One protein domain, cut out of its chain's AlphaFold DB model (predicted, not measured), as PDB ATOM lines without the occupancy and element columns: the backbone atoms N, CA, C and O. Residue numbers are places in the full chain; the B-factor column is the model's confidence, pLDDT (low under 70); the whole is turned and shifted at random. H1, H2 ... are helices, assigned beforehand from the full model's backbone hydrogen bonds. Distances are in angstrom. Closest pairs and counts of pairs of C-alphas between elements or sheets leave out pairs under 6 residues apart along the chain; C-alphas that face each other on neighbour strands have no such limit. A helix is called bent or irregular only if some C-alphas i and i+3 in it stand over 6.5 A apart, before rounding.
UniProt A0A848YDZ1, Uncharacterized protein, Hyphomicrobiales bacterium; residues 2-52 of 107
ATOM      1  N   MET A   2     178.933 199.819 131.793       94.44
ATOM      2  CA  MET A   2     177.508 199.872 132.188       94.44
ATOM      3  C   MET A   2     176.970 201.288 132.457       94.44
ATOM      4  O   MET A   2     175.895 201.620 131.987       94.44
ATOM      5  N   ALA A   3     177.733 202.150 133.139       93.81
ATOM      6  CA  ALA A   3     177.315 203.540 133.371       93.81
ATOM      7  C   ALA A   3     177.162 204.355 132.074       93.81
ATOM      8  O   ALA A   3     176.289 205.206 131.989       93.81
ATOM      9  N   ALA A   4     177.993 204.088 131.062       94.38
ATOM     10  CA  ALA A   4     177.875 204.746 129.763       94.38
ATOM     11  C   ALA A   4     176.643 204.240 128.998       94.38
ATOM     12  O   ALA A   4     175.913 205.053 128.453       94.38
ATOM     13  N   LEU A   5     176.380 202.925 129.030       95.50
ATOM     14  CA  LEU A   5     175.174 202.335 128.434       95.50
ATOM     15  C   LEU A   5     173.897 202.882 129.084       95.50
ATOM     16  O   LEU A   5     172.948 203.211 128.384       95.50
ATOM     17  N   LEU A   6     173.905 203.027 130.415       94.81
ATOM     18  CA  LEU A   6     172.793 203.612 131.162       94.81
ATOM     19  C   LEU A   6     172.545 205.069 130.751       94.81
ATOM     20  O   LEU A   6     171.413 205.430 130.452       94.81
ATOM     21  N   ASN A   7     173.602 205.882 130.681       94.31
ATOM     22  CA  ASN A   7     173.507 207.293 130.296       94.31
ATOM     23  C   ASN A   7     173.048 207.494 128.841       94.31
ATOM     24  O   ASN A   7     172.433 208.506 128.525       94.31
ATOM     25  N   ASP A   8     173.358 206.546 127.960       95.62
ATOM     26  CA  ASP A   8     172.920 206.555 126.560       95.62
ATOM     27  C   ASP A   8     171.496 205.990 126.373       95.62
ATOM     28  O   ASP A   8     170.954 205.993 125.273       95.62
ATOM     29  N   GLY A   9     170.861 205.490 127.441       95.12
ATOM     30  CA  GLY A   9     169.524 204.895 127.377       95.12
ATOM     31  C   GLY A   9     169.479 203.529 126.683       95.12
ATOM     32  O   GLY A   9     168.395 203.034 126.371       95.12
ATOM     33  N   THR A  10     170.634 202.896 126.457       95.75
ATOM     34  CA  THR A  10     170.706 201.541 125.903       95.75
ATOM     35  C   THR A  10     170.097 200.549 126.897       95.75
ATOM     36  O   THR A  10     170.464 200.535 128.073       95.75
ATOM     37  N   GLY A  11     169.187 199.688 126.437       95.19
ATOM     38  CA  GLY A  11     168.648 198.599 127.253       95.19
ATOM     39  C   GLY A  11     169.703 197.518 127.481       95.19
ATOM     40  O   GLY A  11     170.276 197.003 126.525       95.19
ATOM     41  N   PHE A  12     169.974 197.163 128.738       96.31
ATOM     42  CA  PHE A  12     170.881 196.063 129.058       96.31
ATOM     43  C   PHE A  12     170.491 195.352 130.352       96.31
ATOM     44  O   PHE A  12     169.854 195.916 131.241       96.31
ATOM     45  N   SER A  13     170.940 194.109 130.459       96.44
ATOM     46  CA  SER A  13     170.929 193.313 131.680       96.44
ATOM     47  C   SER A  13     172.342 192.787 131.950       96.44
ATOM     48  O   SER A  13     173.229 192.870 131.096       96.44
ATOM     49  N   ALA A  14     172.602 192.315 133.167       95.00
ATOM     50  CA  ALA A  14     173.915 191.822 133.565       95.00
ATOM     51  C   ALA A  14     173.807 190.539 134.386       95.00
ATOM     52  O   ALA A  14     172.867 190.351 135.152       95.00
ATOM     53  N   PHE A  15     174.817 189.681 134.273       94.94
ATOM     54  CA  PHE A  15     174.957 188.487 135.095       94.94
ATOM     55  C   PHE A  15     176.363 188.418 135.686       94.94
ATOM     56  O   PHE A  15     177.362 188.347 134.961       94.94
ATOM     57  N   ASP A  16     176.428 188.387 137.013       91.81
ATOM     58  CA  ASP A  16     177.650 188.122 137.757       91.81
ATOM     59  C   ASP A  16     177.300 187.316 139.020       91.81
ATOM     60  O   ASP A  16     176.680 187.852 139.942       91.81
ATOM     61  N   PRO A  17     177.693 186.033 139.101       89.06
ATOM     62  CA  PRO A  17     177.346 185.183 140.236       89.06
ATOM     63  C   PRO A  17     178.064 185.590 141.535       89.06
ATOM     64  O   PRO A  17     177.677 185.132 142.614       89.06
ATOM     65  N   SER A  18     179.105 186.426 141.447       84.69
ATOM     66  CA  SER A  18     179.804 186.987 142.607       84.69
ATOM     67  C   SER A  18     179.088 188.209 143.189       84.69
ATOM     68  O   SER A  18     179.191 188.469 144.390       84.69
ATOM     69  N   LEU A  19     178.289 188.910 142.378       81.44
ATOM     70  CA  LEU A  19     177.472 190.043 142.805       81.44
ATOM     71  C   LEU A  19     176.137 189.555 143.370       81.44
ATOM     72  O   LEU A  19     175.078 189.670 142.758       81.44
ATOM     73  N   ARG A  20     176.179 189.008 144.587       71.25
ATOM     74  CA  ARG A  20     174.963 188.726 145.357       71.25
ATOM     75  C   ARG A  20     174.559 189.964 146.129       71.25
ATOM     76  O   ARG A  20     175.294 190.384 147.021       71.25
ATOM     77  N   ILE A  21     173.380 190.499 145.827       71.50
ATOM     78  CA  ILE A  21     172.838 191.659 146.534       71.50
ATOM     79  C   ILE A  21     172.319 191.214 147.899       71.50
ATOM     80  O   ILE A  21     171.159 190.859 148.076       71.50
ATOM     81  N   SER A  22     173.234 191.177 148.856       70.38
ATOM     82  CA  SER A  22     172.989 190.951 150.275       70.38
ATOM     83  C   SER A  22     173.384 192.184 151.086       70.38
ATOM     84  O   SER A  22     174.009 193.118 150.574       70.38
ATOM     85  N   ASP A  23     173.095 192.176 152.382       62.50
ATOM     86  CA  ASP A  23     173.511 193.251 153.290       62.50
ATOM     87  C   ASP A  23     175.035 193.473 153.288       62.50
ATOM     88  O   ASP A  23     175.494 194.606 153.401       62.50
ATOM     89  N   VAL A  24     175.826 192.423 153.034       62.38
ATOM     90  CA  VAL A  24     177.292 192.509 152.898       62.38
ATOM     91  C   VAL A  24     177.703 193.254 151.621       62.38
ATOM     92  O   VAL A  24     178.650 194.037 151.628       62.38
ATOM     93  N   SER A  25     176.976 193.066 150.518       68.44
ATOM     94  CA  SER A  25     177.249 193.787 149.265       68.44
ATOM     95  C   SER A  25     176.850 195.267 149.317       68.44
ATOM     96  O   SER A  25     177.445 196.079 148.612       68.44
ATOM     97  N   ARG A  26     175.911 195.642 150.203       71.56
ATOM     98  CA  ARG A  26     175.531 197.046 150.425       71.56
ATOM     99  C   ARG A  26     176.713 197.882 150.913       71.56
ATOM    100  O   ARG A  26     176.900 198.981 150.406       71.56
ATOM    101  N   GLY A  27     177.543 197.344 151.811       77.81
ATOM    102  CA  GLY A  27     178.771 198.014 152.259       77.81
ATOM    103  C   GLY A  27     179.723 198.330 151.101       77.81
ATOM    104  O   GLY A  27     180.133 199.474 150.931       77.81
ATOM    105  N   HIS A  28     179.978 197.349 150.228       78.06
ATOM    106  CA  HIS A  28     180.799 197.559 149.031       78.06
ATOM    107  C   HIS A  28     180.199 198.588 148.063       78.06
ATOM    108  O   HIS A  28     180.941 199.351 147.444       78.06
ATOM    109  N   PHE A  29     178.874 198.635 147.912       84.00
ATOM    110  CA  PHE A  29     178.234 199.640 147.063       84.00
ATOM    111  C   PHE A  29     178.388 201.050 147.638       84.00
ATOM    112  O   PHE A  29     178.676 201.972 146.878       84.00
ATOM    113  N   GLU A  30     178.287 201.221 148.957       85.94
ATOM    114  CA  GLU A  30     178.553 202.510 149.608       85.94
ATOM    115  C   GLU A  30     180.008 202.968 149.430       85.94
ATOM    116  O   GLU A  30     180.262 204.147 149.159       85.94
ATOM    117  N   ASP A  31     180.970 202.045 149.498       85.81
ATOM    118  CA  ASP A  31     182.375 202.354 149.218       85.81
ATOM    119  C   ASP A  31     182.575 202.803 147.766       85.81
ATOM    120  O   ASP A  31     183.260 203.799 147.504       85.81
ATOM    121  N   VAL A  32     181.932 202.125 146.808       87.50
ATOM    122  CA  VAL A  32     181.962 202.518 145.392       87.50
ATOM    123  C   VAL A  32     181.312 203.886 145.186       87.50
ATOM    124  O   VAL A  32     181.899 204.712 144.484       87.50
ATOM    125  N   ARG A  33     180.159 204.162 145.812       90.25
ATOM    126  CA  ARG A  33     179.483 205.470 145.740       90.25
ATOM    127  C   ARG A  33     180.391 206.596 146.228       90.25
ATOM    128  O   ARG A  33     180.536 207.621 145.563       90.25
ATOM    129  N   ARG A  34     181.074 206.382 147.356       91.38
ATOM    130  CA  ARG A  34     182.011 207.358 147.928       91.38
ATOM    131  C   ARG A  34     183.237 207.572 147.045       91.38
ATOM    132  O   ARG A  34     183.625 208.711 146.801       91.38
ATOM    133  N   ALA A  35     183.848 206.489 146.569       94.00
ATOM    134  CA  ALA A  35     185.065 206.556 145.766       94.00
ATOM    135  C   ALA A  35     184.807 207.057 144.335       94.00
ATOM    136  O   ALA A  35     185.708 207.601 143.693       94.00
ATOM    137  N   ARG A  36     183.601 206.836 143.796       92.69
ATOM    138  CA  ARG A  36     183.242 207.142 142.406       92.69
ATOM    139  C   ARG A  36     181.810 207.692 142.307       92.69
ATOM    140  O   ARG A  36     180.955 207.011 141.742       92.69
ATOM    141  N   PRO A  37     181.566 208.953 142.713       90.88
ATOM    142  CA  PRO A  37     180.224 209.552 142.705       90.88
ATOM    143  C   PRO A  37     179.506 209.490 141.349       90.88
ATOM    144  O   PRO A  37     178.291 209.337 141.282       90.88
ATOM    145  N   LYS A  38     180.264 209.522 140.244       90.31
ATOM    146  CA  LYS A  38     179.742 209.362 138.875       90.31
ATOM    147  C   LYS A  38     179.070 208.009 138.590       90.31
ATOM    148  O   LYS A  38     178.511 207.832 137.517       90.31
ATOM    149  N   LEU A  39     179.196 207.030 139.487       92.19
ATOM    150  CA  LEU A  39     178.557 205.719 139.374       92.19
ATOM    151  C   LEU A  39     177.314 205.591 140.260       92.19
ATOM    152  O   LEU A  39     176.698 204.532 140.232       92.19
ATOM    153  N   ASN A  40     176.944 206.619 141.032       91.88
ATOM    154  CA  ASN A  40     175.840 206.535 141.994       91.88
ATOM    155  C   ASN A  40     174.536 206.095 141.332       91.88
ATOM    156  O   ASN A  40     173.909 205.157 141.812       91.88
ATOM    157  N   GLU A  41     174.202 206.691 140.188       92.38
ATOM    158  CA  GLU A  41     173.026 206.299 139.415       92.38
ATOM    159  C   GLU A  41     173.094 204.816 139.026       92.38
ATOM    160  O   GLU A  41     172.194 204.048 139.345       92.38
ATOM    161  N   LEU A  42     174.211 204.356 138.452       92.00
ATOM    162  CA  LEU A  42     174.384 202.934 138.151       92.00
ATOM    163  C   LEU A  42     174.200 202.056 139.398       92.00
ATOM    164  O   LEU A  42     173.593 200.999 139.286       92.00
ATOM    165  N   MET A  43     174.698 202.464 140.569       90.69
ATOM    166  CA  MET A  43     174.538 201.696 141.812       90.69
ATOM    167  C   MET A  43     173.076 201.601 142.268       90.69
ATOM    168  O   MET A  43     172.698 200.594 142.865       90.69
ATOM    169  N   ASP A  44     172.248 202.599 141.964       89.56
ATOM    170  CA  ASP A  44     170.811 202.581 142.266       89.56
ATOM    171  C   ASP A  44     170.040 201.651 141.315       89.56
ATOM    172  O   ASP A  44     169.091 200.975 141.722       89.56
ATOM    173  N   TYR A  45     170.470 201.569 140.053       90.19
ATOM    174  CA  TYR A  45     169.852 200.709 139.040       90.19
ATOM    175  C   TYR A  45     170.402 199.279 139.021       90.19
ATOM    176  O   TYR A  45     169.688 198.371 138.598       90.19
ATOM    177  N   LEU A  46     171.625 199.045 139.505       89.88
ATOM    178  CA  LEU A  46     172.306 197.747 139.442       89.88
ATOM    179  C   LEU A  46     171.447 196.571 139.943       89.88
ATOM    180  O   LEU A  46     171.413 195.555 139.247       89.88
ATOM    181  N   PRO A  47     170.684 196.687 141.053       88.81
ATOM    182  CA  PRO A  47     169.800 195.609 141.492       88.81
ATOM    183  C   PRO A  47     168.718 195.203 140.497       88.81
ATOM    184  O   PRO A  47     168.310 194.048 140.483       88.81
ATOM    185  N   LYS A  48     168.258 196.138 139.664       90.56
ATOM    186  CA  LYS A  48     167.235 195.892 138.640       90.56
ATOM    187  C   LYS A  48     167.830 195.316 137.356       90.56
ATOM    188  O   LYS A  48     167.118 194.684 136.586       90.56
ATOM    189  N   LEU A  49     169.117 195.568 137.125       92.38
ATOM    190  CA  LEU A  49     169.849 195.144 135.932       92.38
ATOM    191  C   LEU A  49     170.398 193.719 136.069       92.38
ATOM    192  O   LEU A  49     170.609 193.046 135.063       92.38
ATOM    193  N   LEU A  50     170.653 193.266 137.300       92.69
ATOM    194  CA  LEU A  50     171.197 191.939 137.565       92.69
ATOM    195  C   LEU A  50     170.141 190.845 137.369       92.69
ATOM    196  O   LEU A  50     169.069 190.871 137.973       92.69
ATOM    197  N   ARG A  51     170.479 189.851 136.547       93.44
ATOM    198  CA  ARG A  51     169.708 188.623 136.357       93.44
ATOM    199  C   ARG A  51     170.282 187.493 137.211       93.44
ATOM    200  O   ARG A  51     171.501 187.412 137.379       93.44
ATOM    201  N   PRO A  52     169.430 186.609 137.756       90.69
ATOM    202  CA  PRO A  52     169.871 185.516 138.618       90.69
ATOM    203  C   PRO A  52     170.536 184.372 137.844       90.69
ATOM    204  O   PRO A  52     171.281 183.592 138.435       90.69
TER     205      PRO A  52
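AT A GLANCE: This is residues 2 to 52 of the 107 residues of an uncharacterized protein of Hyphomicrobiales bacterium (UniProt A0A848YDZ1). A helical hairpin, H2 and H3, with its two arms spreading away from the turn, has a short helix, H1, set crosswise on the other side of H3, and a long unnamed link arches from H1 to the far end of H2. H3 is the middle piece, with H1 on one side and H2 on the other, and the whole is a flat slab, loosely framed on one edge by the link. The printed part has 51 residues with three named helices, H1, H2 and H3 in that order along the chain, and no named strand; its class is all helix. It is compact, with a radius of gyration of the C-alphas of 11.0 A, and the C-alphas span 29 by 26 by 12 A along their three main axes.

IN THESE COORDINATES: The printed part begins with H1, residues 2 to 7, from Met 2 to Asn 7, whose first C-alpha is at (177.508, 199.872, 132.188). After it come residues 8 to 22, 15 residues with no named element; their C-alphas lie 9 to 16 A from the mean of all C-alphas. H2 follows with residues 23 to 35, from Asp 23 to Ala 35; it measures 19.2 A from first to last C-alpha and begins with C-alpha 23 at (173.511, 193.251, 153.290). Arg 36 alone separates it from H3, residues 37 to 49, from Pro 37 to Leu 49, which measures 19.0 A and ends with C-alpha 49 at (169.849, 195.144, 135.932). H2 and H3 are the longest helices, with 13 residues each. H3 is irregular: C-alphas 38 and 41 are 7.4 A apart, where about 5 A is the distance in a regular helix, and its line is a rough one. Residues 50 to 52 follow H3 and end the printed part.

HOW THE PARTS SIT: H1 touches H3, with 5 pairs of C-alphas within 8 A. The closest C-alphas of the two are those of Ala 3 and Leu 42, 5.6 A apart. H3 touches H1 with residues 39 to 42 alone. The lines of H1 and H3 stand at 79 degrees, about perpendicular, and their centres are 9.4 A apart. H1 and H2 are apart, with no C-alpha of the one within 8 A of the other. H2 and H3 touch, also with 5 pairs of C-alphas within 8 A. Their closest C-alphas are those of Arg 33 and Asn 40, 5.3 A apart. Residues 29 to 33 alone of H2 and residues 39 to 43 alone of H3 take part. The two helices form a hairpin: they run opposite ways at a shallow tilt of 30 degrees, with their centres 11.1 A apart. In H1 every O i to N i+4 pair is within hydrogen-bond range; in H2 it is 7 of 9 and in H3 5 of 9.

THE WHOLE: The two C-alphas farthest apart are those of Asp 8 and Val 24, 30.2 A. The first and last printed C-alphas, those of Met 2 and Pro 52, are 17.5 A apart. The link from H1 to H2 is long, with 15 residues, and the link from H2 to H3 is tight, with 1 residue. The printed part has no cut; it runs from residue 2 to residue 52 of a full chain of 107 residues. The mean pLDDT of the printed part is 87.9. Residues 23 to 25, which belong to H2, are under 70, and the mean of H2 is 80, beside 95 for H1 and 91 for H3.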